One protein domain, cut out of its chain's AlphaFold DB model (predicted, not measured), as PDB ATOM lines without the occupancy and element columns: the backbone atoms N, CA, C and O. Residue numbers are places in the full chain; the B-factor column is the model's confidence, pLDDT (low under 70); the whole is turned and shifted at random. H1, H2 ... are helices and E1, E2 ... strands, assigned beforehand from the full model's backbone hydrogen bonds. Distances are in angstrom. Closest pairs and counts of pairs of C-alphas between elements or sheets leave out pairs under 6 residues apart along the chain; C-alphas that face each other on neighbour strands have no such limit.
ATOM      1  N   HIS A 137     -10.804 -59.157  26.010       92.19
ATOM      2  CA  HIS A 137     -10.746 -57.700  25.964       92.19
ATOM      3  C   HIS A 137      -9.811 -57.251  24.840       92.19
ATOM      4  O   HIS A 137      -8.915 -57.993  24.428       92.19
ATOM      5  N   ILE A 138     -10.027 -56.037  24.342       93.19
ATOM      6  CA  ILE A 138      -9.204 -55.414  23.302       93.19
ATOM      7  C   ILE A 138      -8.784 -54.011  23.738       93.19
ATOM      8  O   ILE A 138      -9.468 -53.375  24.538       93.19
ATOM      9  N   ILE A 139      -7.676 -53.516  23.192       93.62
ATOM     10  CA  ILE A 139      -7.284 -52.111  23.339       93.62
ATOM     11  C   ILE A 139      -7.909 -51.296  22.215       93.62
ATOM     12  O   ILE A 139      -7.952 -51.740  21.067       93.62
ATOM     13  N   THR A 140      -8.387 -50.108  22.568       92.75
ATOM     14  CA  THR A 140      -8.984 -49.146  21.645       92.75
ATOM     15  C   THR A 140      -8.312 -47.781  21.771       92.75
ATOM     16  O   THR A 140      -7.866 -47.397  22.859       92.75
ATOM     17  N   ARG A 141      -8.237 -47.039  20.663       92.81
ATOM     18  CA  ARG A 141      -7.865 -45.619  20.667       92.81
ATOM     19  C   ARG A 141      -9.028 -44.791  21.212       92.81
ATOM     20  O   ARG A 141     -10.196 -45.079  20.964       92.81
ATOM     21  N   THR A 142      -8.701 -43.736  21.942       90.94
ATOM     22  CA  THR A 142      -9.662 -42.762  22.478       90.94
ATOM     23  C   THR A 142      -9.561 -41.445  21.713       90.94
ATOM     24  O   THR A 142      -8.643 -41.247  20.923       90.94
ATOM     25  N   GLU A 143     -10.466 -40.505  21.981       87.06
ATOM     26  CA  GLU A 143     -10.416 -39.149  21.407       87.06
ATOM     27  C   GLU A 143      -9.124 -38.388  21.757       87.06
ATOM     28  O   GLU A 143      -8.756 -37.444  21.071       87.06
ATOM     29  N   MET A 144      -8.407 -38.825  22.798       88.56
ATOM     30  CA  MET A 144      -7.141 -38.231  23.238       88.56
ATOM     31  C   MET A 144      -5.915 -38.819  22.529       88.56
ATOM     32  O   MET A 144      -4.788 -38.499  22.908       88.56
ATOM     33  N   TRP A 145      -6.109 -39.735  21.580       91.81
ATOM     34  CA  TRP A 145      -5.019 -40.369  20.847       91.81
ATOM     35  C   TRP A 145      -4.283 -39.355  19.962       91.81
ATOM     36  O   TRP A 145      -4.903 -38.499  19.334       91.81
ATOM     37  N   GLN A 146      -2.951 -39.459  19.912       90.44
ATOM     38  CA  GLN A 146      -2.083 -38.582  19.122       90.44
ATOM     39  C   GLN A 146      -0.924 -39.386  18.508       90.44
ATOM     40  O   GLN A 146      -0.475 -40.355  19.136       90.44
ATOM     41  N   PRO A 147      -0.423 -39.005  17.319       90.44
ATOM     42  CA  PRO A 147       0.817 -39.545  16.762       90.44
ATOM     43  C   PRO A 147       2.033 -39.290  17.672       90.44
ATOM     44  O   PRO A 147       1.996 -38.367  18.489       90.44
ATOM     45  N   PRO A 148       3.106 -40.089  17.538       89.25
ATOM     46  CA  PRO A 148       4.348 -39.882  18.284       89.25
ATOM     47  C   PRO A 148       5.017 -38.542  17.942       89.25
ATOM     48  O   PRO A 148       4.903 -38.056  16.817       89.25
ATOM     49  N   ASP A 149       5.720 -37.959  18.912       86.38
ATOM     50  CA  ASP A 149       6.464 -36.700  18.784       86.38
ATOM     51  C   ASP A 149       7.980 -36.884  18.564       86.38
ATOM     52  O   ASP A 149       8.686 -35.945  18.199       86.38
ATOM     53  N   ASP A 150       8.482 -38.101  18.762       83.38
ATOM     54  CA  ASP A 150       9.901 -38.460  18.695       83.38
ATOM     55  C   ASP A 150      10.306 -39.087  17.355       83.38
ATOM     56  O   ASP A 150      11.468 -39.031  16.950       83.38
ATOM     57  N   ARG A 151       9.354 -39.714  16.664       88.81
ATOM     58  CA  ARG A 151       9.609 -40.493  15.452       88.81
ATOM     59  C   ARG A 151       8.418 -40.485  14.521       88.81
ATOM     60  O   ARG A 151       7.294 -40.190  14.907       88.81
ATOM     61  N   GLU A 152       8.671 -40.876  13.285       89.38
ATOM     62  CA  GLU A 152       7.613 -41.120  12.322       89.38
ATOM     63  C   GLU A 152       7.094 -42.552  12.444       89.38
ATOM     64  O   GLU A 152       7.868 -43.511  12.448       89.38
ATOM     65  N   GLU A 153       5.775 -42.702  12.543       89.81
ATOM     66  CA  GLU A 153       5.109 -44.004  12.569       89.81
ATOM     67  C   GLU A 153       4.120 -44.112  11.407       89.81
ATOM     68  O   GLU A 153       3.501 -43.129  11.002       89.81
ATOM     69  N   ILE A 154       3.974 -45.318  10.858       89.88
ATOM     70  CA  ILE A 154       2.982 -45.592   9.819       89.88
ATOM     71  C   ILE A 154       1.623 -45.786  10.486       89.88
ATOM     72  O   ILE A 154       1.420 -46.722  11.261       89.88
ATOM     73  N   ILE A 155       0.687 -44.904  10.154       89.75
ATOM     74  CA  ILE A 155      -0.659 -44.861  10.711       89.75
ATOM     75  C   ILE A 155      -1.650 -44.911   9.558       89.75
ATOM     76  O   ILE A 155      -1.505 -44.234   8.547       89.75
ATOM     77  N   PHE A 156      -2.678 -45.733   9.705       89.38
ATOM     78  CA  PHE A 156      -3.758 -45.816   8.738       89.38
ATOM     79  C   PHE A 156      -4.831 -44.790   9.084       89.38
ATOM     80  O   PHE A 156      -5.415 -44.839  10.170       89.38
ATOM     81  N   VAL A 157      -5.107 -43.882   8.150       90.94
ATOM     82  CA  VAL A 157      -6.099 -42.812   8.322       90.94
ATOM     83  C   VAL A 157      -6.940 -42.649   7.062       90.94
ATOM     84  O   VAL A 157      -6.469 -42.923   5.955       90.94
ATOM     85  N   ARG A 158      -8.170 -42.149   7.179       90.75
ATOM     86  CA  ARG A 158      -8.830 -41.541   6.018       90.75
ATOM     87  C   ARG A 158      -8.318 -40.116   5.883       90.75
ATOM     88  O   ARG A 158      -8.451 -39.313   6.806       90.75
ATOM     89  N   LEU A 159      -7.727 -39.831   4.733       90.19
ATOM     90  CA  LEU A 159      -7.230 -38.502   4.409       90.19
ATOM     91  C   LEU A 159      -8.400 -37.539   4.148       90.19
ATOM     92  O   LEU A 159      -9.446 -37.979   3.653       90.19
ATOM     93  N   PRO A 160      -8.238 -36.239   4.451       88.31
ATOM     94  CA  PRO A 160      -9.281 -35.248   4.231       88.31
ATOM     95  C   PRO A 160      -9.658 -35.137   2.740       88.31
ATOM     96  O   PRO A 160      -8.847 -35.448   1.853       88.31
ATOM     97  N   PRO A 161     -10.884 -34.674   2.426       83.88
ATOM     98  CA  PRO A 161     -11.302 -34.434   1.049       83.88
ATOM     99  C   PRO A 161     -10.310 -33.519   0.328       83.88
ATOM    100  O   PRO A 161      -9.792 -32.576   0.917       83.88
ATOM    101  N   LYS A 162     -10.058 -33.784  -0.961       82.31
ATOM    102  CA  LYS A 162      -9.100 -33.016  -1.779       82.31
ATOM    103  C   LYS A 162      -7.666 -33.012  -1.229       82.31
ATOM    104  O   LYS A 162      -6.881 -32.136  -1.578       82.31
ATOM    105  N   TRP A 163      -7.278 -34.026  -0.442       82.94
ATOM    106  CA  TRP A 163      -5.900 -34.204   0.033       82.94
ATOM    107  C   TRP A 163      -4.844 -33.973  -1.049       82.94
ATOM    108  O   TRP A 163      -3.838 -33.322  -0.795       82.94
ATOM    109  N   HIS A 164      -5.074 -34.467  -2.265       82.38
ATOM    110  CA  HIS A 164      -4.101 -34.382  -3.352       82.38
ATOM    111  C   HIS A 164      -3.996 -32.975  -3.960       82.38
ATOM    112  O   HIS A 164      -2.925 -32.650  -4.470       82.38
ATOM    113  N   ASP A 165      -5.049 -32.162  -3.824       81.81
ATOM    114  CA  ASP A 165      -5.184 -30.826  -4.415       81.81
ATOM    115  C   ASP A 165      -4.913 -29.700  -3.402       81.81
ATOM    116  O   ASP A 165      -4.784 -28.543  -3.788       81.81
ATOM    117  N   LEU A 166      -4.826 -30.021  -2.103       77.25
ATOM    118  CA  LEU A 166      -4.520 -29.057  -1.042       77.25
ATOM    119  C   LEU A 166      -3.118 -28.442  -1.253       77.25
ATOM    120  O   LEU A 166      -2.135 -29.190  -1.173       77.25
ATOM    121  N   PRO A 167      -2.990 -27.121  -1.474       75.69
ATOM    122  CA  PRO A 167      -1.691 -26.458  -1.577       75.69
ATOM    123  C   PRO A 167      -0.889 -26.602  -0.279       75.69
ATOM    124  O   PRO A 167      -1.464 -26.569   0.810       75.69
ATOM    125  N   SER A 168       0.438 -26.724  -0.378       69.19
ATOM    126  CA  SER A 168       1.317 -26.834   0.799       69.19
ATOM    127  C   SER A 168       1.174 -25.638   1.747       69.19
ATOM    128  O   SER A 168       1.190 -25.819   2.959       69.19
ATOM    129  N   ASP A 169       0.928 -24.440   1.212       63.47
ATOM    130  CA  ASP A 169       0.758 -23.214   2.005       63.47
ATOM    131  C   ASP A 169      -0.553 -23.188   2.808       63.47
ATOM    132  O   ASP A 169      -0.609 -22.597   3.886       63.47
ATOM    133  N   HIS A 170      -1.608 -23.846   2.315       63.84
ATOM    134  CA  HIS A 170      -2.853 -24.033   3.071       63.84
ATOM    135  C   HIS A 170      -2.707 -25.108   4.142       63.84
ATOM    136  O   HIS A 170      -3.227 -24.939   5.237       63.84
ATOM    137  N   ALA A 171      -1.961 -26.181   3.866       63.41
ATOM    138  CA  ALA A 171      -1.658 -27.170   4.895       63.41
ATOM    139  C   ALA A 171      -0.886 -26.530   6.060       63.41
ATOM    140  O   ALA A 171      -1.309 -26.655   7.205       63.41
ATOM    141  N   ASN A 172       0.165 -25.757   5.758       70.19
ATOM    142  CA  ASN A 172       1.060 -25.180   6.765       70.19
ATOM    143  C   ASN A 172       0.374 -24.185   7.718       70.19
ATOM    144  O   ASN A 172       0.806 -24.044   8.860       70.19
ATOM    145  N   ASN A 173      -0.682 -23.503   7.262       73.69
ATOM    146  CA  ASN A 173      -1.436 -22.533   8.065       73.69
ATOM    147  C   ASN A 173      -2.754 -23.097   8.623       73.69
ATOM    148  O   ASN A 173      -3.329 -22.508   9.539       73.69
ATOM    149  N   GLY A 174      -3.230 -24.219   8.078       79.69
ATOM    150  CA  GLY A 174      -4.460 -24.883   8.489       79.69
ATOM    151  C   GLY A 174      -4.268 -25.748   9.734       79.69
ATOM    152  O   GLY A 174      -3.189 -26.291   9.994       79.69
ATOM    153  N   TYR A 175      -5.342 -25.904  10.506       84.94
ATOM    154  CA  TYR A 175      -5.344 -26.781  11.676       84.94
ATOM    155  C   TYR A 175      -5.622 -28.231  11.272       84.94
ATOM    156  O   TYR A 175      -6.393 -28.491  10.351       84.94
ATOM    157  N   ALA A 176      -5.036 -29.191  11.984       87.12
ATOM    158  CA  ALA A 176      -5.346 -30.609  11.848       87.12
ATOM    159  C   ALA A 176      -5.946 -31.176  13.135       87.12
ATOM    160  O   ALA A 176      -5.452 -30.917  14.233       87.12
ATOM    161  N   ALA A 177      -6.974 -32.011  12.985       87.12
ATOM    162  CA  ALA A 177      -7.605 -32.722  14.089       87.12
ATOM    163  C   ALA A 177      -7.889 -34.183  13.723       87.12
ATOM    164  O   ALA A 177      -8.144 -34.519  12.564       87.12
ATOM    165  N   PHE A 178      -7.880 -35.054  14.731       87.94
ATOM    166  CA  PHE A 178      -8.240 -36.458  14.562       87.94
ATOM    167  C   PHE A 178      -9.701 -36.674  14.910       87.94
ATOM    168  O   PHE A 178     -10.183 -36.235  15.954       87.94
ATOM    169  N   LYS A 179     -10.400 -37.397  14.043       87.88
ATOM    170  CA  LYS A 179     -11.759 -37.841  14.301       87.88
ATOM    171  C   LYS A 179     -11.754 -39.346  14.482       87.88
ATOM    172  O   LYS A 179     -11.419 -40.100  13.570       87.88
ATOM    173  N   LEU A 180     -12.145 -39.794  15.670       87.06
ATOM    174  CA  LEU A 180     -12.329 -41.213  15.915       87.06
ATOM    175  C   LEU A 180     -13.577 -41.676  15.166       87.06
ATOM    176  O   LEU A 180     -14.699 -41.247  15.450       87.06
ATOM    177  N   VAL A 181     -13.386 -42.543  14.180       82.56
ATOM    178  CA  VAL A 181     -14.496 -43.141  13.452       82.56
ATOM    179  C   VAL A 181     -15.185 -44.114  14.389       82.56
ATOM    180  O   VAL A 181     -14.644 -45.163  14.738       82.56
ATOM    181  N   SER A 182     -16.400 -43.751  14.801       64.44
ATOM    182  CA  SER A 182     -17.255 -44.637  15.580       64.44
ATOM    183  C   SER A 182     -17.570 -45.878  14.751       64.44
ATOM    184  O   SER A 182     -18.261 -45.817  13.731       64.44
ATOM    185  N   GLU A 183     -17.039 -47.022  15.165       65.00
ATOM    186  CA  GLU A 183     -17.300 -48.316  14.541       65.00
ATOM    187  C   GLU A 183     -18.611 -48.909  15.065       65.00
ATOM    188  O   GLU A 183     -18.618 -50.002  15.622       65.00
ATOM    189  N   ARG A 184     -19.724 -48.166  14.946       59.16
ATOM    190  CA  ARG A 184     -21.027 -48.505  15.562       59.16
ATOM    191  C   ARG A 184     -20.868 -48.877  17.059       59.16
ATOM    192  O   ARG A 184     -19.831 -48.649  17.675       59.16
ATOM    193  N   GLU A 185     -21.893 -49.451  17.683       68.75
ATOM    194  CA  GLU A 185     -21.808 -50.027  19.039       68.75
ATOM    195  C   GLU A 185     -21.001 -51.353  19.055       68.75
ATOM    196  O   GLU A 185     -21.446 -52.348  19.619       68.75
ATOM    197  N   SER A 186     -19.839 -51.419  18.383       77.00
ATOM    198  CA  SER A 186     -19.012 -52.639  18.279       77.00
ATOM    199  C   SER A 186     -18.325 -53.016  19.585       77.00
ATOM    200  O   SER A 186     -18.120 -54.199  19.864       77.00
ATOM    201  N   HIS A 187     -17.976 -52.023  20.392       84.81
ATOM    202  CA  HIS A 187     -17.274 -52.186  21.652       84.81
ATOM    203  C   HIS A 187     -17.703 -51.103  22.638       84.81
ATOM    204  O   HIS A 187     -18.274 -50.079  22.264       84.81
ATOM    205  N   ILE A 188     -17.416 -51.339  23.913       84.19
ATOM    206  CA  ILE A 188     -17.587 -50.342  24.966       84.19
ATOM    207  C   ILE A 188     -16.275 -50.154  25.713       84.19
ATOM    208  O   ILE A 188     -15.629 -51.128  26.097       84.19
ATOM    209  N   VAL A 189     -15.885 -48.900  25.926       86.94
ATOM    210  CA  VAL A 189     -14.755 -48.575  26.798       86.94
ATOM    211  C   VAL A 189     -15.140 -48.911  28.232       86.94
ATOM    212  O   VAL A 189     -16.199 -48.498  28.709       86.94
ATOM    213  N   ILE A 190     -14.290 -49.672  28.909       85.94
ATOM    214  CA  ILE A 190     -14.497 -50.073  30.298       85.94
ATOM    215  C   ILE A 190     -13.397 -49.493  31.178       85.94
ATOM    216  O   ILE A 190     -12.248 -49.367  30.756       85.94
ATOM    217  N   ASP A 191     -13.748 -49.193  32.426       85.62
ATOM    218  CA  ASP A 191     -12.734 -48.982  33.450       85.62
ATOM    219  C   ASP A 191     -12.080 -50.329  33.767       85.62
ATOM    220  O   ASP A 191     -12.755 -51.286  34.157       85.62
ATOM    221  N   HIS A 192     -10.774 -50.413  33.536       84.38
ATOM    222  CA  HIS A 192      -9.982 -51.618  33.729       84.38
ATOM    223  C   HIS A 192      -9.642 -51.864  35.206       84.38
ATOM    224  O   HIS A 192      -9.406 -53.013  35.577       84.38
ATOM    225  N   HIS A 193      -9.692 -50.840  36.069       84.94
ATOM    226  CA  HIS A 193      -9.467 -50.996  37.511       84.94
ATOM    227  C   HIS A 193     -10.588 -51.784  38.192       84.94
ATOM    228  O   HIS A 193     -10.340 -52.553  39.124       84.94
ATOM    229  N   ASP A 194     -11.805 -51.678  37.658       84.12
ATOM    230  CA  ASP A 194     -12.955 -52.471  38.086       84.12
ATOM    231  C   ASP A 194     -12.873 -53.929  37.608       84.12
ATOM    232  O   ASP A 194     -13.761 -54.727  37.923       84.12
ATOM    233  N   ARG A 195     -11.832 -54.309  36.847       83.88
ATOM    234  CA  ARG A 195     -11.696 -55.632  36.225       83.88
ATOM    235  C   ARG A 195     -10.575 -56.480  36.817       83.88
ATOM    236  O   ARG A 195      -9.524 -55.999  37.237       83.88
ATOM    237  N   LYS A 196     -10.793 -57.792  36.836       87.06
ATOM    238  CA  LYS A 196      -9.744 -58.804  36.975       87.06
ATOM    239  C   LYS A 196      -9.221 -59.106  35.577       87.06
ATOM    240  O   LYS A 196      -9.838 -59.882  34.856       87.06
ATOM    241  N   ILE A 197      -8.135 -58.453  35.178       88.12
ATOM    242  CA  ILE A 197      -7.417 -58.728  33.927       88.12
ATOM    243  C   ILE A 197      -6.204 -59.594  34.270       88.12
ATOM    244  O   ILE A 197      -5.618 -59.440  35.340       88.12
ATOM    245  N   HIS A 198      -5.892 -60.557  33.411       89.75
ATOM    246  CA  HIS A 198      -4.699 -61.381  33.532       89.75
ATOM    247  C   HIS A 198      -3.454 -60.540  33.237       89.75
ATOM    248  O   HIS A 198      -3.430 -59.849  32.221       89.75
ATOM    249  N   GLY A 199      -2.442 -60.640  34.100       89.06
ATOM    250  CA  GLY A 199      -1.195 -59.888  33.974       89.06
ATOM    251  C   GLY A 199      -1.291 -58.433  34.436       89.06
ATOM    252  O   GLY A 199      -2.307 -57.987  34.978       89.06
ATOM    253  N   GLU A 200      -0.196 -57.705  34.247       89.88
ATOM    254  CA  GLU A 200      -0.117 -56.266  34.462       89.88
ATOM    255  C   GLU A 200      -0.607 -55.514  33.219       89.88
ATOM    256  O   GLU A 200      -0.450 -55.981  32.090       89.88
ATOM    257  N   LEU A 201      -1.224 -54.349  33.422       90.88
ATOM    258  CA  LEU A 201      -1.689 -53.487  32.343       90.88
ATOM    259  C   LEU A 201      -1.431 -52.026  32.708       90.88
ATOM    260  O   LEU A 201      -2.069 -51.489  33.613       90.88
ATOM    261  N   HIS A 202      -0.574 -51.374  31.930       93.56
ATOM    262  CA  HIS A 202      -0.354 -49.935  31.964       93.56
ATOM    263  C   HIS A 202      -0.557 -49.366  30.563       93.56
ATOM    264  O   HIS A 202       0.096 -49.790  29.611       93.56
ATOM    265  N   LEU A 203      -1.483 -48.414  30.433       93.81
ATOM    266  CA  LEU A 203      -1.826 -47.800  29.153       93.81
ATOM    267  C   LEU A 203      -1.382 -46.332  29.114       93.81
ATOM    268  O   LEU A 203      -1.682 -45.588  30.052       93.81
ATOM    269  N   PRO A 204      -0.720 -45.885  28.032       93.38
ATOM    270  CA  PRO A 204      -0.425 -44.478  27.828       93.38
ATOM    271  C   PRO A 204      -1.703 -43.697  27.495       93.38
ATOM    272  O   PRO A 204      -2.731 -44.255  27.089       93.38
ATOM    273  N   ARG A 205      -1.634 -42.368  27.636       91.62
ATOM    274  CA  ARG A 205      -2.741 -41.473  27.277       91.62
ATOM    275  C   ARG A 205      -3.131 -41.687  25.814       91.62
ATOM    276  O   ARG A 205      -2.276 -41.840  24.947       91.62
ATOM    277  N   GLY A 206      -4.433 -41.682  25.547       91.81
ATOM    278  CA  GLY A 206      -4.961 -41.934  24.209       91.81
ATOM    279  C   GLY A 206      -5.450 -43.364  23.989       91.81
ATOM    280  O   GLY A 206      -6.122 -43.593  22.987       91.81
ATOM    281  N   TYR A 207      -5.225 -44.286  24.929       94.31
ATOM    282  CA  TYR A 207      -5.678 -45.677  24.841       94.31
ATOM    283  C   TYR A 207      -6.570 -46.059  26.016       94.31
ATOM    284  O   TYR A 207      -6.448 -45.520  27.115       94.31
ATOM    285  N   ALA A 208      -7.467 -47.013  25.784       93.31
ATOM    286  CA  ALA A 208      -8.306 -47.587  26.826       93.31
ATOM    287  C   ALA A 208      -8.589 -49.068  26.562       93.31
ATOM    288  O   ALA A 208      -8.455 -49.560  25.440       93.31
ATOM    289  N   VAL A 209      -9.020 -49.776  27.606       92.38
ATOM    290  CA  VAL A 209      -9.539 -51.140  27.476       92.38
ATOM    291  C   VAL A 209     -10.984 -51.086  27.011       92.38
ATOM    292  O   VAL A 209     -11.786 -50.294  27.511       92.38
ATOM    293  N   ALA A 210     -11.333 -51.976  26.092       89.69
ATOM    294  CA  ALA A 210     -12.691 -52.154  25.632       89.69
ATOM    295  C   ALA A 210     -13.144 -53.615  25.694       89.69
ATOM    296  O   ALA A 210     -12.381 -54.548  25.429       89.69
ATOM    297  N   ALA A 211     -14.422 -53.798  26.021       87.69
ATOM    298  CA  ALA A 211     -15.105 -55.078  25.903       87.69
ATOM    299  C   ALA A 211     -15.836 -55.148  24.548       87.69
ATOM    300  O   ALA A 211     -16.610 -54.232  24.235       87.69
ATOM    301  N   PRO A 212     -15.637 -56.215  23.753       87.25
ATOM    302  CA  PRO A 212     -16.399 -56.440  22.529       87.25
ATOM    303  C   PRO A 212     -17.904 -56.574  22.801       87.25
ATOM    304  O   PRO A 212     -18.334 -57.423  23.587       87.25
ATOM    305  N   LEU A 213     -18.712 -55.750  22.133       81.00
ATOM    306  CA  LEU A 213     -20.175 -55.851  22.126       81.00
ATOM    307  C   LEU A 213     -20.652 -56.697  20.941       81.00
ATOM    308  O   LEU A 213     -21.421 -57.640  21.128       81.00
ATOM    309  N   ASP A 214     -20.152 -56.405  19.737       82.56
ATOM    310  CA  ASP A 214     -20.382 -57.222  18.544       82.56
ATOM    311  C   ASP A 214     -19.223 -58.213  18.365       82.56
ATOM    312  O   ASP A 214     -18.194 -57.914  17.757       82.56
ATOM    313  N   LYS A 215     -19.403 -59.424  18.902       85.44
ATOM    314  CA  LYS A 215     -18.392 -60.494  18.856       85.44
ATOM    315  C   LYS A 215     -17.976 -60.857  17.432       85.44
ATOM    316  O   LYS A 215     -16.829 -61.239  17.238       85.44
ATOM    317  N   SER A 216     -18.862 -60.691  16.448       85.69
ATOM    318  CA  SER A 216     -18.569 -61.029  15.050       85.69
ATOM    319  C   SER A 216     -17.460 -60.155  14.450       85.69
ATOM    320  O   SER A 216     -16.692 -60.614  13.608       85.69
ATOM    321  N   ILE A 217     -17.322 -58.914  14.932       86.50
ATOM    322  CA  ILE A 217     -16.231 -58.014  14.547       86.50
ATOM    323  C   ILE A 217     -14.910 -58.534  15.115       86.50
ATOM    324  O   ILE A 217     -13.929 -58.657  14.389       86.50
ATOM    325  N   THR A 218     -14.879 -58.908  16.396       89.94
ATOM    326  CA  THR A 218     -13.668 -59.472  17.007       89.94
ATOM    327  C   THR A 218     -13.299 -60.836  16.418       89.94
ATOM    328  O   THR A 218     -12.116 -61.105  16.245       89.94
ATOM    329  N   GLU A 219     -14.271 -61.668  16.037       90.94
ATOM    330  CA  GLU A 219     -14.013 -62.907  15.287       90.94
ATOM    331  C   GLU A 219     -13.374 -62.628  13.921       90.94
ATOM    332  O   GLU A 219     -12.405 -63.293  13.558       90.94
ATOM    333  N   SER A 220     -13.843 -61.599  13.207       89.31
ATOM    334  CA  SER A 220     -13.204 -61.143  11.967       89.31
ATOM    335  C   SER A 220     -11.758 -60.692  12.201       89.31
ATOM    336  O   SER A 220     -10.865 -61.054  11.434       89.31
ATOM    337  N   ILE A 221     -11.487 -59.956  13.287       89.56
ATOM    338  CA  ILE A 221     -10.120 -59.552  13.660       89.56
ATOM    339  C   ILE A 221      -9.243 -60.781  13.931       89.56
ATOM    340  O   ILE A 221      -8.108 -60.823  13.453       89.56
ATOM    341  N   ILE A 222      -9.754 -61.781  14.657       92.00
ATOM    342  CA  ILE A 222      -9.023 -63.024  14.947       92.00
ATOM    343  C   ILE A 222      -8.594 -63.708  13.643       92.00
ATOM    344  O   ILE A 222      -7.416 -64.011  13.480       92.00
ATOM    345  N   ASP A 223      -9.501 -63.871  12.681       90.00
ATOM    346  CA  ASP A 223      -9.188 -64.599  11.444       90.00
ATOM    347  C   ASP A 223      -8.341 -63.799  10.450       90.00
ATOM    348  O   ASP A 223      -7.478 -64.357   9.764       90.00
ATOM    349  N   THR A 224      -8.578 -62.488  10.351       86.88
ATOM    350  CA  THR A 224      -7.932 -61.642   9.336       86.88
ATOM    351  C   THR A 224      -6.599 -61.060   9.799       86.88
ATOM    352  O   THR A 224      -5.700 -60.870   8.978       86.88
ATOM    353  N   ARG A 225      -6.441 -60.776  11.101       87.81
ATOM    354  CA  ARG A 225      -5.277 -60.048  11.644       87.81
ATOM    355  C   ARG A 225      -4.354 -60.889  12.482       87.81
ATOM    356  O   ARG A 225      -3.196 -60.505  12.624       87.81
ATOM    357  N   LEU A 226      -4.829 -61.991  13.050       91.62
ATOM    358  CA  LEU A 226      -3.997 -62.832  13.898       91.62
ATOM    359  C   LEU A 226      -3.522 -64.060  13.127       91.62
ATOM    360  O   LEU A 226      -4.147 -64.520  12.167       91.62
ATOM    361  N   LEU A 227      -2.353 -64.564  13.511       92.44
ATOM    362  CA  LEU A 227      -1.964 -65.929  13.177       92.44
ATOM    363  C   LEU A 227      -2.975 -66.902  13.786       92.44
ATOM    364  O   LEU A 227      -3.651 -66.555  14.754       92.44
ATOM    365  N   ASP A 228      -3.065 -68.102  13.213       91.69
ATOM    366  CA  ASP A 228      -4.049 -69.104  13.628       91.69
ATOM    367  C   ASP A 228      -4.041 -69.309  15.154       91.69
ATOM    368  O   ASP A 228      -3.020 -69.659  15.752       91.69
ATOM    369  N   THR A 229      -5.189 -69.046  15.781       92.50
ATOM    370  CA  THR A 229      -5.363 -69.076  17.237       92.50
ATOM    371  C   THR A 229      -5.863 -70.419  17.751       92.50
ATOM    372  O   THR A 229      -5.900 -70.614  18.964       92.50
ATOM    373  N   ARG A 230      -6.232 -71.360  16.869       89.56
ATOM    374  CA  ARG A 230      -6.843 -72.645  17.260       89.56
ATOM    375  C   ARG A 230      -5.941 -73.502  18.148       89.56
ATOM    376  O   ARG A 230      -6.434 -74.231  18.999       89.56
ATOM    377  N   GLY A 231      -4.624 -73.389  17.979       88.75
ATOM    378  CA  GLY A 231      -3.638 -74.084  18.811       88.75
ATOM    379  C   GLY A 231      -3.389 -73.443  20.182       88.75
ATOM    380  O   GLY A 231      -2.643 -74.003  20.981       88.75
ATOM    381  N   LEU A 232      -3.967 -72.271  20.472       90.69
ATOM    382  CA  LEU A 232      -3.749 -71.581  21.741       90.69
ATOM    383  C   LEU A 232      -4.626 -72.185  22.841       90.69
ATOM    384  O   LEU A 232      -5.841 -72.343  22.697       90.69
ATOM    385  N   SER A 233      -4.001 -72.486  23.976       88.56
ATOM    386  CA  SER A 233      -4.694 -72.925  25.182       88.56
ATOM    387  C   SER A 233      -4.851 -71.756  26.144       88.56
ATOM    388  O   SER A 233      -3.883 -71.059  26.449       88.56
ATOM    389  N   ILE A 234      -6.077 -71.534  26.614       88.56
ATOM    390  CA  ILE A 234      -6.385 -70.562  27.663       88.56
ATOM    391  C   ILE A 234      -6.638 -71.352  28.938       88.56
ATOM    392  O   ILE A 234      -7.405 -72.314  28.922       88.56
ATOM    393  N   HIS A 235      -5.997 -70.957  30.040       86.06
ATOM    394  CA  HIS A 235      -6.207 -71.622  31.320       86.06
ATOM    395  C   HIS A 235      -7.661 -71.465  31.777       86.06
ATOM    396  O   HIS A 235      -8.178 -70.352  31.850       86.06
ATOM    397  N   TYR A 301      -8.745 -61.770  29.501       91.25
ATOM    398  CA  TYR A 301      -7.540 -61.900  28.703       91.25
ATOM    399  C   TYR A 301      -7.526 -60.830  27.621       91.25
ATOM    400  O   TYR A 301      -8.555 -60.549  27.006       91.25
ATOM    401  N   MET A 302      -6.359 -60.248  27.374       93.38
ATOM    402  CA  MET A 302      -6.206 -59.257  26.319       93.38
ATOM    403  C   MET A 302      -5.841 -59.942  25.009       93.38
ATOM    404  O   MET A 302      -4.865 -60.693  24.933       93.38
ATOM    405  N   LEU A 303      -6.610 -59.666  23.964       95.06
ATOM    406  CA  LEU A 303      -6.278 -60.103  22.617       95.06
ATOM    407  C   LEU A 303      -5.176 -59.203  22.052       95.06
ATOM    408  O   LEU A 303      -5.284 -57.975  22.095       95.06
ATOM    409  N   ARG A 304      -4.129 -59.803  21.483       94.06
ATOM    410  CA  ARG A 304      -3.008 -59.084  20.871       94.06
ATOM    411  C   ARG A 304      -3.407 -58.528  19.505       94.06
ATOM    412  O   ARG A 304      -3.042 -59.086  18.477       94.06
ATOM    413  N   THR A 305      -4.193 -57.454  19.493       93.25
ATOM    414  CA  THR A 305      -4.607 -56.745  18.273       93.25
ATOM    415  C   THR A 305      -3.492 -55.824  17.751       93.25
ATOM    416  O   THR A 305      -2.574 -55.485  18.504       93.25
ATOM    417  N   PRO A 306      -3.559 -55.364  16.484       90.88
ATOM    418  CA  PRO A 306      -2.625 -54.360  15.965       90.88
ATOM    419  C   PRO A 306      -2.546 -53.091  16.833       90.88
ATOM    420  O   PRO A 306      -1.451 -52.596  17.082       90.88
ATOM    421  N   ILE A 307      -3.685 -52.639  17.374       92.56
ATOM    422  CA  ILE A 307      -3.763 -51.470  18.263       92.56
ATOM    423  C   ILE A 307      -3.039 -51.718  19.592       92.56
ATOM    424  O   ILE A 307      -2.382 -50.815  20.101       92.56
ATOM    425  N   LEU A 308      -3.103 -52.934  20.155       93.69
ATOM    426  CA  LEU A 308      -2.303 -53.266  21.338       93.69
ATOM    427  C   LEU A 308      -0.802 -53.221  21.018       93.69
ATOM    428  O   LEU A 308      -0.032 -52.670  21.794       93.69
ATOM    429  N   GLN A 309      -0.391 -53.737  19.858       92.06
ATOM    430  CA  GLN A 309       1.010 -53.680  19.434       92.06
ATOM    431  C   GLN A 309       1.489 -52.236  19.197       92.06
ATOM    432  O   GLN A 309       2.641 -51.908  19.474       92.06
ATOM    433  N   GLU A 310       0.619 -51.363  18.684       91.88
ATOM    434  CA  GLU A 310       0.872 -49.921  18.605       91.88
ATOM    435  C   GLU A 310       1.036 -49.305  19.995       91.88
ATOM    436  O   GLU A 310       2.014 -48.600  20.236       91.88
ATOM    437  N   ALA A 311       0.127 -49.607  20.923       93.19
ATOM    438  CA  ALA A 311       0.203 -49.110  22.288       93.19
ATOM    439  C   ALA A 311       1.511 -49.544  22.977       93.19
ATOM    440  O   ALA A 311       2.164 -48.713  23.604       93.19
ATOM    441  N   GLU A 312       1.946 -50.801  22.807       93.12
ATOM    442  CA  GLU A 312       3.227 -51.311  23.333       93.12
ATOM    443  C   GLU A 312       4.424 -50.518  22.790       93.12
ATOM    444  O   GLU A 312       5.295 -50.105  23.556       93.12
ATOM    445  N   ARG A 313       4.449 -50.214  21.482       90.75
ATOM    446  CA  ARG A 313       5.497 -49.350  20.900       90.75
ATOM    447  C   ARG A 313       5.507 -47.954  21.524       90.75
ATOM    448  O   ARG A 313       6.543 -47.295  21.514       90.75
ATOM    449  N   ARG A 314       4.375 -47.493  22.055       91.38
ATOM    450  CA  ARG A 314       4.216 -46.187  22.715       91.38
ATOM    451  C   ARG A 314       4.282 -46.262  24.242       91.38
ATOM    452  O   ARG A 314       3.817 -45.350  24.918       91.38
ATOM    453  N   GLY A 315       4.876 -47.326  24.784       91.50
ATOM    454  CA  GLY A 315       5.147 -47.458  26.214       91.50
ATOM    455  C   GLY A 315       4.023 -48.105  27.021       91.50
ATOM    456  O   GLY A 315       4.075 -48.064  28.247       91.50
ATOM    457  N   ALA A 316       3.017 -48.704  26.375       93.12
ATOM    458  CA  ALA A 316       2.100 -49.584  27.090       93.12
ATOM    459  C   ALA A 316       2.835 -50.837  27.570       93.12
ATOM    460  O   ALA A 316       3.613 -51.437  26.826       93.12
ATOM    461  N   VAL A 317       2.537 -51.256  28.793       92.75
ATOM    462  CA  VAL A 317       3.026 -52.514  29.360       92.75
ATOM    463  C   VAL A 317       1.839 -53.448  29.486       92.75
ATOM    464  O   VAL A 317       0.805 -53.070  30.043       92.75
ATOM    465  N   PHE A 318       1.973 -54.653  28.938       89.88
ATOM    466  CA  PHE A 318       0.962 -55.685  29.085       89.88
ATOM    467  C   PHE A 318       1.571 -57.083  29.181       89.88
ATOM    468  O   PHE A 318       2.243 -57.533  28.250       89.88
ATOM    469  N   ASP A 319       1.241 -57.802  30.253       89.88
ATOM    470  CA  ASP A 319       1.677 -59.185  30.449       89.88
ATOM    471  C   ASP A 319       0.583 -60.192  30.076       89.88
ATOM    472  O   ASP A 319      -0.562 -60.097  30.507       89.88
ATOM    473  N   GLY A 320       0.946 -61.218  29.301       84.38
ATOM    474  CA  GLY A 320       0.053 -62.352  29.028       84.38
ATOM    475  C   GLY A 320      -0.992 -62.114  27.930       84.38
ATOM    476  O   GLY A 320      -2.150 -62.514  28.073       84.38
ATOM    477  N   SER A 321      -0.607 -61.468  26.819       92.25
ATOM    478  CA  SER A 321      -1.518 -61.261  25.672       92.25
ATOM    479  C   SER A 321      -1.700 -62.527  24.851       92.25
ATOM    480  O   SER A 321      -0.782 -63.330  24.693       92.25
ATOM    481  N   ILE A 322      -2.909 -62.700  24.319       93.62
ATOM    482  CA  ILE A 322      -3.294 -63.882  23.550       93.62
ATOM    483  C   ILE A 322      -3.222 -63.581  22.060       93.62
ATOM    484  O   ILE A 322      -3.790 -62.601  21.579       93.62
ATOM    485  N   GLY A 323      -2.592 -64.486  21.315       92.31
ATOM    486  CA  GLY A 323      -2.465 -64.388  19.867       92.31
ATOM    487  C   GLY A 323      -1.226 -63.618  19.426       92.31
ATOM    488  O   GLY A 323      -0.474 -63.059  20.224       92.31
ATOM    489  N   ARG A 324      -0.995 -63.613  18.115       92.31
ATOM    490  CA  ARG A 324       0.110 -62.893  17.481       92.31
ATOM    491  C   ARG A 324      -0.401 -62.227  16.212       92.31
ATOM    492  O   ARG A 324      -1.022 -62.888  15.385       92.31
ATOM    493  N   VAL A 325      -0.132 -60.932  16.072       91.25
ATOM    494  CA  VAL A 325      -0.514 -60.144  14.895       91.25
ATOM    495  C   VAL A 325       0.266 -60.637  13.672       91.25
ATOM    496  O   VAL A 325       1.471 -60.880  13.756       91.25
ATOM    497  N   ARG A 326      -0.413 -60.795  12.533       88.19
ATOM    498  CA  ARG A 326       0.228 -61.029  11.234       88.19
ATOM    499  C   ARG A 326       1.012 -59.784  10.844       88.19
ATOM    500  O   ARG A 326       0.482 -58.681  10.945       88.19
ATOM    501  N   SER A 327       2.240 -59.951  10.357       74.69
ATOM    502  CA  SER A 327       2.992 -58.809   9.841       74.69
ATOM    503  C   SER A 327       2.263 -58.230   8.629       74.69
ATOM    504  O   SER A 327       2.206 -58.855   7.572       74.69
ATOM    505  N   LEU A 328       1.665 -57.056   8.804       66.00
ATOM    506  CA  LEU A 328       1.114 -56.247   7.727       66.00
ATOM    507  C   LEU A 328       2.165 -55.190   7.406       66.00
ATOM    508  O   LEU A 328       2.193 -54.127   8.024       66.00
ATOM    509  N   TYR A 329       3.057 -55.507   6.470       64.88
ATOM    510  CA  TYR A 329       3.909 -54.491   5.865       64.88
ATOM    511  C   TYR A 329       3.028 -53.637   4.956       64.88
ATOM    512  O   TYR A 329       2.517 -54.119   3.947       64.88
ATOM    513  N   ALA A 330       2.813 -52.387   5.350       74.56
ATOM    514  CA  ALA A 330       2.154 -51.394   4.523       74.56
ATOM    515  C   ALA A 330       3.104 -50.220   4.352       74.56
ATOM    516  O   ALA A 330       3.517 -49.601   5.332       74.56
ATOM    517  N   GLU A 331       3.466 -49.942   3.107       79.25
ATOM    518  CA  GLU A 331       4.241 -48.756   2.773       79.25
ATOM    519  C   GLU A 331       3.330 -47.517   2.765       79.25
ATOM    520  O   GLU A 331       2.131 -47.632   2.478       79.25
ATOM    521  N   PRO A 332       3.865 -46.324   3.078       81.06
ATOM    522  CA  PRO A 332       3.122 -45.076   2.955       81.06
ATOM    523  C   PRO A 332       2.526 -44.916   1.549       81.06
ATOM    524  O   PRO A 332       3.223 -45.076   0.553       81.06
ATOM    525  N   GLY A 333       1.236 -44.603   1.473       78.12
ATOM    526  CA  GLY A 333       0.453 -44.562   0.236       78.12
ATOM    527  C   GLY A 333      -0.368 -45.825  -0.041       78.12
ATOM    528  O   GLY A 333      -1.246 -45.801  -0.907       78.12
ATOM    529  N   TYR A 334      -0.164 -46.920   0.706       83.56
ATOM    530  CA  TYR A 334      -1.012 -48.108   0.593       83.56
ATOM    531  C   TYR A 334      -2.458 -47.791   0.998       83.56
ATOM    532  O   TYR A 334      -2.724 -47.372   2.127       83.56
ATOM    533  N   LYS A 335      -3.407 -48.039   0.090       82.31
ATOM    534  CA  LYS A 335      -4.844 -47.843   0.322       82.31
ATOM    535  C   LYS A 335      -5.523 -49.167   0.653       82.31
ATOM    536  O   LYS A 335      -5.596 -50.069  -0.178       82.31
ATOM    537  N   GLY A 336      -6.054 -49.262   1.866       76.31
ATOM    538  CA  GLY A 336      -6.903 -50.361   2.306       76.31
ATOM    539  C   GLY A 336      -8.297 -50.318   1.672       76.31
ATOM    540  O   GLY A 336      -8.768 -49.281   1.201       76.31
ATOM    541  N   LYS A 337      -8.997 -51.457   1.710       74.19
ATOM    542  CA  LYS A 337     -10.336 -51.634   1.110       74.19
ATOM    543  C   LYS A 337     -11.421 -50.731   1.717       74.19
ATOM    544  O   LYS A 337     -12.392 -50.407   1.047       74.19
ATOM    545  N   SER A 338     -11.245 -50.304   2.965       76.50
ATOM    546  CA  SER A 338     -12.152 -49.431   3.731       76.50
ATOM    547  C   SER A 338     -11.975 -47.925   3.442       76.50
ATOM    548  O   SER A 338     -12.625 -47.074   4.067       76.50
ATOM    549  N   GLY A 339     -11.053 -47.578   2.535       82.94
ATOM    550  CA  GLY A 339     -10.675 -46.199   2.216       82.94
ATOM    551  C   GLY A 339      -9.641 -45.583   3.165       82.94
ATOM    552  O   GLY A 339      -9.353 -44.392   3.054       82.94
ATOM    553  N   PHE A 340      -9.084 -46.362   4.094       88.50
ATOM    554  CA  PHE A 340      -7.969 -45.933   4.941       88.50
ATOM    555  C   PHE A 340      -6.648 -46.060   4.183       88.50
ATOM    556  O   PHE A 340      -6.402 -47.065   3.521       88.50
ATOM    557  N   THR A 341      -5.794 -45.049   4.288       90.00
ATOM    558  CA  THR A 341      -4.477 -44.988   3.644       90.00
ATOM    559  C   THR A 341      -3.399 -45.043   4.716       90.00
ATOM    560  O   THR A 341      -3.494 -44.332   5.716       90.00
ATOM    561  N   ALA A 342      -2.394 -45.895   4.534       91.00
ATOM    562  CA  ALA A 342      -1.209 -45.918   5.380       91.00
ATOM    563  C   ALA A 342      -0.373 -44.664   5.100       91.00
ATOM    564  O   ALA A 342       0.013 -44.429   3.960       91.00
ATOM    565  N   VAL A 343      -0.090 -43.861   6.118       91.81
ATOM    566  CA  VAL A 343       0.693 -42.626   5.998       91.81
ATOM    567  C   VAL A 343       1.695 -42.519   7.138       91.81
ATOM    568  O   VAL A 343       1.425 -42.962   8.251       91.81
ATOM    569  N   GLY A 344       2.865 -41.951   6.861       93.00
ATOM    570  CA  GLY A 344       3.818 -41.580   7.902       93.00
ATOM    571  C   GLY A 344       3.284 -40.377   8.669       93.00
ATOM    572  O   GLY A 344       2.918 -39.378   8.056       93.00
ATOM    573  N   MET A 345       3.198 -40.474   9.991       92.56
ATOM    574  CA  MET A 345       2.780 -39.369  10.846       92.56
ATOM    575  C   MET A 345       3.755 -39.172  11.999       92.56
ATOM    576  O   MET A 345       4.180 -40.137  12.638       92.56
ATOM    577  N   SER A 346       4.061 -37.910  12.279       92.94
ATOM    578  CA  SER A 346       4.771 -37.482  13.482       92.94
ATOM    579  C   SER A 346       4.316 -36.095  13.911       92.94
ATOM    580  O   SER A 346       3.824 -35.299  13.109       92.94
ATOM    581  N   ILE A 347       4.482 -35.800  15.192       91.19
ATOM    582  CA  ILE A 347       4.343 -34.458  15.739       91.19
ATOM    583  C   ILE A 347       5.744 -33.887  15.935       91.19
ATOM    584  O   ILE A 347       6.644 -34.576  16.391       91.19
ATOM    585  N   LYS A 348       5.945 -32.614  15.611       90.19
ATOM    586  CA  LYS A 348       7.182 -31.899  15.945       90.19
ATOM    587  C   LYS A 348       6.863 -30.525  16.537       90.19
ATOM    588  O   LYS A 348       5.820 -29.961  16.207       90.19
ATOM    589  N   PRO A 349       7.728 -29.963  17.390       87.75
ATOM    590  CA  PRO A 349       7.615 -28.563  17.781       87.75
ATOM    591  C   PRO A 349       7.819 -27.644  16.565       87.75
ATOM    592  O   PRO A 349       8.714 -27.876  15.754       87.75
ATOM    593  N   GLU A 350       7.017 -26.584  16.455       84.31
ATOM    594  CA  GLU A 350       7.183 -25.506  15.467       84.31
ATOM    595  C   GLU A 350       8.538 -24.823  15.649       84.31
ATOM    596  O   GLU A 350       9.261 -24.581  14.685       84.31
ATOM    597  N   ASN A 351       8.906 -24.579  16.908       82.81
ATOM    598  CA  ASN A 351      10.220 -24.080  17.270       82.81
ATOM    599  C   ASN A 351      10.833 -24.968  18.365       82.81
ATOM    600  O   ASN A 351      10.408 -24.884  19.521       82.81
ATOM    601  N   PRO A 352      11.838 -25.800  18.035       81.12
ATOM    602  CA  PRO A 352      12.497 -26.679  19.001       81.12
ATOM    603  C   PRO A 352      13.180 -25.938  20.159       81.12
ATOM    604  O   PRO A 352      13.367 -26.517  21.224       81.12
ATOM    605  N   ALA A 353      13.556 -24.669  19.966       83.19
ATOM    606  CA  ALA A 353      14.238 -23.867  20.983       83.19
ATOM    607  C   ALA A 353      13.281 -23.256  22.022       83.19
ATOM    608  O   ALA A 353      13.731 -22.752  23.050       83.19
ATOM    609  N   VAL A 354      11.969 -23.279  21.764       82.69
ATOM    610  CA  VAL A 354      10.956 -22.687  22.644       82.69
ATOM    611  C   VAL A 354      10.225 -23.795  23.395       82.69
ATOM    612  O   VAL A 354       9.580 -24.656  22.795       82.69
ATOM    613  N   VAL A 355      10.296 -23.746  24.727       74.00
ATOM    614  CA  VAL A 355       9.510 -24.613  25.614       74.00
ATOM    615  C   VAL A 355       8.023 -24.351  25.359       74.00
ATOM    616  O   VAL A 355       7.586 -23.203  25.410       74.00
ATOM    617  N   ASN A 356       7.252 -25.407  25.087       73.94
ATOM    618  CA  ASN A 356       5.832 -25.342  24.708       73.94
ATOM    619  C   ASN A 356       5.548 -24.605  23.386       73.94
ATOM    620  O   ASN A 356       4.504 -23.964  23.247       73.94
ATOM    621  N   SER A 357       6.448 -24.691  22.401       79.50
ATOM    622  CA  SER A 357       6.120 -24.247  21.042       79.50
ATOM    623  C   SER A 357       4.901 -24.987  20.483       79.50
ATOM    624  O   SER A 357       4.562 -26.097  20.911       79.50
ATOM    625  N   ARG A 358       4.214 -24.349  19.526       83.25
ATOM    626  CA  ARG A 358       3.056 -24.961  18.866       83.25
ATOM    627  C   ARG A 358       3.478 -26.277  18.235       83.25
ATOM    628  O   ARG A 358       4.603 -26.424  17.768       83.25
ATOM    629  N   LYS A 359       2.572 -27.243  18.222       88.56
ATOM    630  CA  LYS A 359       2.844 -28.547  17.629       88.56
ATOM    631  C   LYS A 359       2.494 -28.500  16.148       88.56
ATOM    632  O   LYS A 359       1.490 -27.911  15.762       88.56
ATOM    633  N   ILE A 360       3.321 -29.134  15.331       90.00
ATOM    634  CA  ILE A 360       3.099 -29.323  13.902       90.00
ATOM    635  C   ILE A 360       2.892 -30.812  13.661       90.00
ATOM    636  O   ILE A 360       3.763 -31.619  13.990       90.00
ATOM    637  N   LEU A 361       1.757 -31.173  13.071       91.62
ATOM    638  CA  LEU A 361       1.514 -32.513  12.559       91.62
ATOM    639  C   LEU A 361       2.137 -32.626  11.170       91.62
ATOM    640  O   LEU A 361       1.751 -31.919  10.243       91.62
ATOM    641  N   VAL A 362       3.074 -33.549  11.020       91.81
ATOM    642  CA  VAL A 362       3.674 -33.906   9.740       91.81
ATOM    643  C   VAL A 362       2.985 -35.160   9.224       91.81
ATOM    644  O   VAL A 362       2.915 -36.163   9.931       91.81
ATOM    645  N   VAL A 363       2.486 -35.111   7.991       92.12
ATOM    646  CA  VAL A 363       1.811 -36.234   7.333       92.12
ATOM    647  C   VAL A 363       2.481 -36.515   5.992       92.12
ATOM    648  O   VAL A 363       2.571 -35.636   5.131       92.12
ATOM    649  N   ARG A 364       2.936 -37.754   5.809       91.00
ATOM    650  CA  ARG A 364       3.618 -38.248   4.614       91.00
ATOM    651  C   ARG A 364       2.819 -39.361   3.947       91.00
ATOM    652  O   ARG A 364       2.635 -40.439   4.506       91.00
ATOM    653  N   ASP A 365       2.389 -39.102   2.723       88.69
ATOM    654  CA  ASP A 365       1.624 -40.005   1.868       88.69
ATOM    655  C   ASP A 365       2.453 -40.311   0.611       88.69
ATOM    656  O   ASP A 365       2.523 -39.503  -0.319       88.69
ATOM    657  N   GLY A 366       3.175 -41.437   0.631       85.06
ATOM    658  CA  GLY A 366       4.195 -41.760  -0.370       85.06
ATOM    659  C   GLY A 366       5.307 -40.706  -0.399       85.06
ATOM    660  O   GLY A 366       5.995 -40.488   0.600       85.06
ATOM    661  N   GLU A 367       5.458 -40.031  -1.540       81.31
ATOM    662  CA  GLU A 367       6.427 -38.942  -1.741       81.31
ATOM    663  C   GLU A 367       5.912 -37.569  -1.274       81.31
ATOM    664  O   GLU A 367       6.693 -36.631  -1.104       81.31
ATOM    665  N   LYS A 368       4.599 -37.416  -1.054       84.50
ATOM    666  CA  LYS A 368       4.006 -36.133  -0.655       84.50
ATOM    667  C   LYS A 368       4.101 -35.957   0.856       84.50
ATOM    668  O   LYS A 368       3.619 -36.795   1.612       84.50
ATOM    669  N   LYS A 369       4.647 -34.823   1.296       89.44
ATOM    670  CA  LYS A 369       4.725 -34.422   2.707       89.44
ATOM    671  C   LYS A 369       3.964 -33.116   2.917       89.44
ATOM    672  O   LYS A 369       4.172 -32.166   2.165       89.44
ATOM    673  N   LYS A 370       3.104 -33.066   3.934       90.06
ATOM    674  CA  LYS A 370       2.375 -31.858   4.347       90.06
ATOM    675  C   LYS A 370       2.496 -31.656   5.847       90.06
ATOM    676  O   LYS A 370       2.575 -32.630   6.595       90.06
ATOM    677  N   GLU A 371       2.526 -30.402   6.266       90.31
ATOM    678  CA  GLU A 371       2.650 -30.007   7.665       90.31
ATOM    679  C   GLU A 371       1.415 -29.193   8.047       90.31
ATOM    680  O   GLU A 371       0.941 -28.422   7.227       90.31
ATOM    681  N   PHE A 372       0.871 -29.408   9.242       88.62
ATOM    682  CA  PHE A 372      -0.342 -28.747   9.733       88.62
ATOM    683  C   PHE A 372      -0.140 -28.256  11.156       88.62
ATOM    684  O   PHE A 372       0.544 -28.915  11.942       88.62
ATOM    685  N   LEU A 373      -0.798 -27.162  11.529       88.06
ATOM    686  CA  LEU A 373      -0.859 -26.750  12.928       88.06
ATOM    687  C   LEU A 373      -1.678 -27.775  13.720       88.06
ATOM    688  O   LEU A 373      -2.811 -28.099  13.368       88.06
ATOM    689  N   PHE A 374      -1.107 -28.297  14.799       86.25
ATOM    690  CA  PHE A 374      -1.737 -29.304  15.641       86.25
ATOM    691  C   PHE A 374      -2.022 -28.737  17.026       86.25
ATOM    692  O   PHE A 374      -1.109 -28.441  17.798       86.25
ATOM    693  N   ASP A 375      -3.306 -28.615  17.350       81.62
ATOM    694  CA  ASP A 375      -3.771 -28.211  18.669       81.62
ATOM    695  C   ASP A 375      -4.858 -29.191  19.139       81.62
ATOM    696  O   ASP A 375      -5.979 -29.159  18.628       81.62
ATOM    697  N   PRO A 376      -4.542 -30.095  20.084       69.00
ATOM    698  CA  PRO A 376      -5.494 -31.089  20.560       69.00
ATOM    699  C   PRO A 376      -6.586 -30.510  21.475       69.00
ATOM    700  O   PRO A 376      -7.570 -31.202  21.730       69.00
ATOM    701  N   GLU A 377      -6.430 -29.285  21.991       69.44
ATOM    702  CA  GLU A 377      -7.396 -28.651  22.904       69.44
ATOM    703  C   GLU A 377      -8.374 -27.722  22.170       69.44
ATOM    704  O   GLU A 377      -9.479 -27.460  22.655       69.44
ATOM    705  N   ARG A 378      -8.023 -27.279  20.958       66.88
ATOM    706  CA  ARG A 378      -8.883 -26.454  20.104       66.88
ATOM    707  C   ARG A 378      -9.920 -27.310  19.374       66.88
ATOM    708  O   ARG A 378      -9.763 -27.704  18.222       66.88
ATOM    709  N   TYR A 379     -11.018 -27.604  20.064       54.31
ATOM    710  CA  TYR A 379     -12.126 -28.383  19.512       54.31
ATOM    711  C   TYR A 379     -12.958 -27.570  18.495       54.31
ATOM    712  O   TYR A 379     -13.688 -26.657  18.868       54.31
ATOM    713  N   ASN A 380     -12.901 -27.971  17.221       55.62
ATOM    714  CA  ASN A 380     -13.988 -27.926  16.226       55.62
ATOM    715  C   ASN A 380     -14.747 -26.589  16.018       55.62
ATOM    716  O   ASN A 380     -15.968 -26.603  15.847       55.62
ATOM    717  N   THR A 381     -14.063 -25.443  16.034       53.09
ATOM    718  CA  THR A 381     -14.698 -24.126  15.807       53.09
ATOM    719  C   THR A 381     -14.264 -23.403  14.530       53.09
ATOM    720  O   THR A 381     -14.931 -22.441  14.158       53.09
ATOM    721  N   ASP A 382     -13.227 -23.868  13.822       56.94
ATOM    722  CA  ASP A 382     -12.704 -23.194  12.625       56.94
ATOM    723  C   ASP A 382     -13.008 -23.930  11.313       56.94
ATOM    724  O   ASP A 382     -12.829 -25.145  11.193       56.94
ATOM    725  N   ILE A 383     -13.412 -23.146  10.307       60.44
ATOM    726  CA  ILE A 383     -13.784 -23.568   8.942       60.44
ATOM    727  C   ILE A 383     -12.598 -24.207   8.183       60.44
ATOM    728  O   ILE A 383     -12.819 -24.948   7.229       60.44
ATOM    729  N   ASP A 384     -11.359 -23.989   8.638       72.00
ATOM    730  CA  ASP A 384     -10.117 -24.416   7.967       72.00
ATOM    731  C   ASP A 384      -9.413 -25.611   8.654       72.00
ATOM    732  O   ASP A 384      -8.194 -25.772   8.595       72.00
ATOM    733  N   THR A 385     -10.178 -26.454   9.361       81.00
ATOM    734  CA  THR A 385      -9.634 -27.645  10.038       81.00
ATOM    735  C   THR A 385      -9.675 -28.873   9.125       81.00
ATOM    736  O   THR A 385     -10.740 -29.331   8.706       81.00
ATOM    737  N   SER A 386      -8.511 -29.465   8.863       85.94
ATOM    738  CA  SER A 386      -8.365 -30.740   8.160       85.94
ATOM    739  C   SER A 386      -8.557 -31.918   9.119       85.94
ATOM    740  O   SER A 386      -7.758 -32.136  10.030       85.94
ATOM    741  N   PHE A 387      -9.614 -32.704   8.902       87.44
ATOM    742  CA  PHE A 387      -9.911 -33.883   9.719       87.44
ATOM    743  C   PHE A 387      -9.284 -35.153   9.147       87.44
ATOM    744  O   PHE A 387      -9.498 -35.493   7.981       87.44
ATOM    745  N   PHE A 388      -8.568 -35.875  10.004       90.31
ATOM    746  CA  PHE A 388      -8.040 -37.206   9.726       90.31
ATOM    747  C   PHE A 388      -8.853 -38.231  10.505       90.31
ATOM    748  O   PHE A 388      -8.852 -38.244  11.739       90.31
ATOM    749  N   ASP A 389      -9.557 -39.097   9.786       90.44
ATOM    750  CA  ASP A 389     -10.354 -40.140  10.418       90.44
ATOM    751  C   ASP A 389      -9.450 -41.314  10.815       90.44
ATOM    752  O   ASP A 389      -8.742 -41.876   9.974       90.44
ATOM    753  N   ILE A 390      -9.515 -41.731  12.077       90.56
ATOM    754  CA  ILE A 390      -8.792 -42.891  12.610       90.56
ATOM    755  C   ILE A 390      -9.768 -43.959  13.102       90.56
ATOM    756  O   ILE A 390     -10.828 -43.645  13.644       90.56
ATOM    757  N   SER A 391      -9.411 -45.234  12.936       89.62
ATOM    758  CA  SER A 391     -10.150 -46.330  13.571       89.62
ATOM    759  C   SER A 391      -9.768 -46.464  15.045       89.62
ATOM    760  O   SER A 391      -8.641 -46.165  15.450       89.62
ATOM    761  N   SER A 392     -10.744 -46.906  15.833       88.75
ATOM    762  CA  SER A 392     -10.622 -47.139  17.267       88.75
ATOM    763  C   SER A 392     -10.015 -48.507  17.595       88.75
ATOM    764  O   SER A 392      -9.122 -48.573  18.435       88.75
ATOM    765  N   ILE A 393     -10.432 -49.579  16.914       87.94
ATOM    766  CA  ILE A 393     -10.056 -50.965  17.259       87.94
ATOM    767  C   ILE A 393      -9.267 -51.702  16.165       87.94
ATOM    768  O   ILE A 393      -8.679 -52.751  16.445       87.94
ATOM    769  N   THR A 394      -9.192 -51.163  14.947       85.38
ATOM    770  CA  THR A 394      -8.395 -51.711  13.838       85.38
ATOM    771  C   THR A 394      -7.435 -50.654  13.281       85.38
ATOM    772  O   THR A 394      -7.515 -49.468  13.592       85.38
ATOM    773  N   HIS A 395      -6.461 -51.077  12.470       81.12
ATOM    774  CA  HIS A 395      -5.579 -50.130  11.779       81.12
ATOM    775  C   HIS A 395      -6.261 -49.595  10.522       81.12
ATOM    776  O   HIS A 395      -6.477 -48.401  10.382       81.12
ATOM    777  N   ASP A 396      -6.670 -50.475   9.628       75.56
ATOM    778  CA  ASP A 396      -7.189 -50.143   8.307       75.56
ATOM    779  C   ASP A 396      -8.706 -49.945   8.287       75.56
ATOM    780  O   ASP A 396      -9.364 -50.326   7.325       75.56
ATOM    781  N   GLY A 397      -9.267 -49.314   9.313       75.69
ATOM    782  CA  GLY A 397     -10.643 -48.835   9.276       75.69
ATOM    783  C   GLY A 397     -11.731 -49.859   9.590       75.69
ATOM    784  O   GLY A 397     -11.483 -51.021   9.913       75.69
ATOM    785  N   GLN A 398     -12.974 -49.390   9.467       72.06
ATOM    786  CA  GLN A 398     -14.170 -50.200   9.689       72.06
ATOM    787  C   GLN A 398     -14.169 -51.450   8.804       72.06
ATOM    788  O   GLN A 398     -13.922 -51.367   7.599       72.06
ATOM    789  N   HIS A 399     -14.522 -52.589   9.399       71.75
ATOM    790  CA  HIS A 399     -14.754 -53.818   8.648       71.75
ATOM    791  C   HIS A 399     -15.909 -53.656   7.654       71.75
ATOM    792  O   HIS A 399     -16.971 -53.129   8.000       71.75
ATOM    793  N   ASP A 400     -15.719 -54.174   6.438       74.12
ATOM    794  CA  ASP A 400     -16.799 -54.306   5.460       74.12
ATOM    795  C   ASP A 400     -17.879 -55.239   6.035       74.12
ATOM    796  O   ASP A 400     -17.582 -56.316   6.562       74.12
ATOM    797  N   GLU A 401     -19.154 -54.859   5.914       74.06
ATOM    798  CA  GLU A 401     -20.268 -55.726   6.300       74.06
ATOM    799  C   GLU A 401     -20.173 -57.096   5.617       74.06
ATOM    800  O   GLU A 401     -20.563 -58.099   6.213       74.06
ATOM    801  N   ASN A 402     -19.616 -57.177   4.407       77.62
ATOM    802  CA  ASN A 402     -19.394 -58.444   3.712       77.62
ATOM    803  C   ASN A 402     -18.349 -59.342   4.386       77.62
ATOM    804  O   ASN A 402     -18.511 -60.561   4.353       77.62
TER     805      ASN A 402
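What this domain is: This is residues 137 to 235 and 301 to 402 of the 519 residues of an uncharacterized protein of Postia placenta MAD-698-R-SB12 (UniProt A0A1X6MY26). Two lobes lie one after the other along the longest axis: a closed barrel of six strands, E2, E3, E6, E7, E8 and E9, with the short helix H1 on its outside, and a looser lobe in which the small sheet E1, E5, E4 has H3 on it and is only grazed by H2. Long loops, residues 190 to 206 and 314 to 340, make up much of what is left. The printed part has 201 residues with three named helices and nine named strands, in the order E1 E2 H1 E3 E4 E5 H2 H3 E6 E7 E8 E9. The barrel is mixed, the small sheet antiparallel and the class mixed, helices and strands, with under half of the residues in named elements. The whole is compact, with a radius of gyration of the C-alphas of 17.7 A and spans of 56 by 39 by 29 A.

How they stand to each other: Round the closed barrel run E2, residues 153 to 158, E6, residues 341 to 349, E7, residues 359 to 365, E8, residues 368 to 374, E3, residues 175 to 181, and E9, residues 385 to 391, and then E2 again. E6, E7 and E8 form a meander, each strand the antiparallel neighbour of the one before, and both steps are hairpins: N 346 and O 362 are 3.1 A apart, N 363 and O 370 2.8 A, within hydrogen-bond range. E8 and E3 are parallel, with N 176 and O 373 at 2.8 A. E3 and E9 are parallel too, at 29 degrees, with N 179 and O 388 at 2.9 A. E2 is staggered: its residues 153 to 157 pair antiparallel with E6, N 155 and O 343 at 2.8 A, and its residues 157 to 158 antiparallel with E9, N 158 and O 389 at 2.9 A. H1, residues 168 to 173, lies outside the barrel at a height of 7.0 A, only just over E8 with 3 of its 6 C-alphas, and runs along the strands, at 8 degrees to E8 on the local plane; the closest C-alphas of the two, Asn 172 and Phe 372, are 4.8 A apart. In the other sheet, E5, residues 207 to 212, is the inner strand between E1, residues 137 to 141, and E4, residues 187 to 189. N 140 and O 208 are 2.9 A apart, N 211 and O 188 also 2.9 A; E4 and E5 form a hairpin. H3, residues 306 to 313, is on this sheet at a height of 8.5 A, over E1, and stands up from it; their closest C-alphas, Ile 139 and Leu 308, are 5.5 A apart. H2, residues 215 to 225, only grazes the sheet with its residues 215 to 219. In H1, H2 and H3 every O i to N i+4 pair is within hydrogen-bond range.

Where its parts are: E1 begins at C-alpha 137, (-10.746, -57.700, 25.964), and is 13.5 A long; E5 measures 15.4 A and E4 6.8 A. In the barrel, E6 is the longest strand at 24.8 A, from C-alpha 341 at (-4.477, -44.988, 3.644); E7 measures 19.5 A, E9 19.0 A, E3 18.8 A, E8 18.6 A and E2 15.6 A. E9 ends at C-alpha 391, (-10.150, -46.330, 13.571). H2 is 15.0 A long, H3 10.7 A and H1 8.9 A.

The domain as a whole: The two C-alphas farthest apart, those of Asp 169 and His 235, are 57.0 A apart. Residues 236 to 300 are not printed; C-alphas 235 and 301 are 10.2 A apart across this cut. The links E1 to E2, E4 to E5 and H3 to E6 are long. Residues 201 to 202 pair antiparallel with residues 317 to 318. The mean pLDDT of the printed part is 84.8; residues 168 to 171, 182 to 185, 328 to 329 and 376 to 383 are under 70.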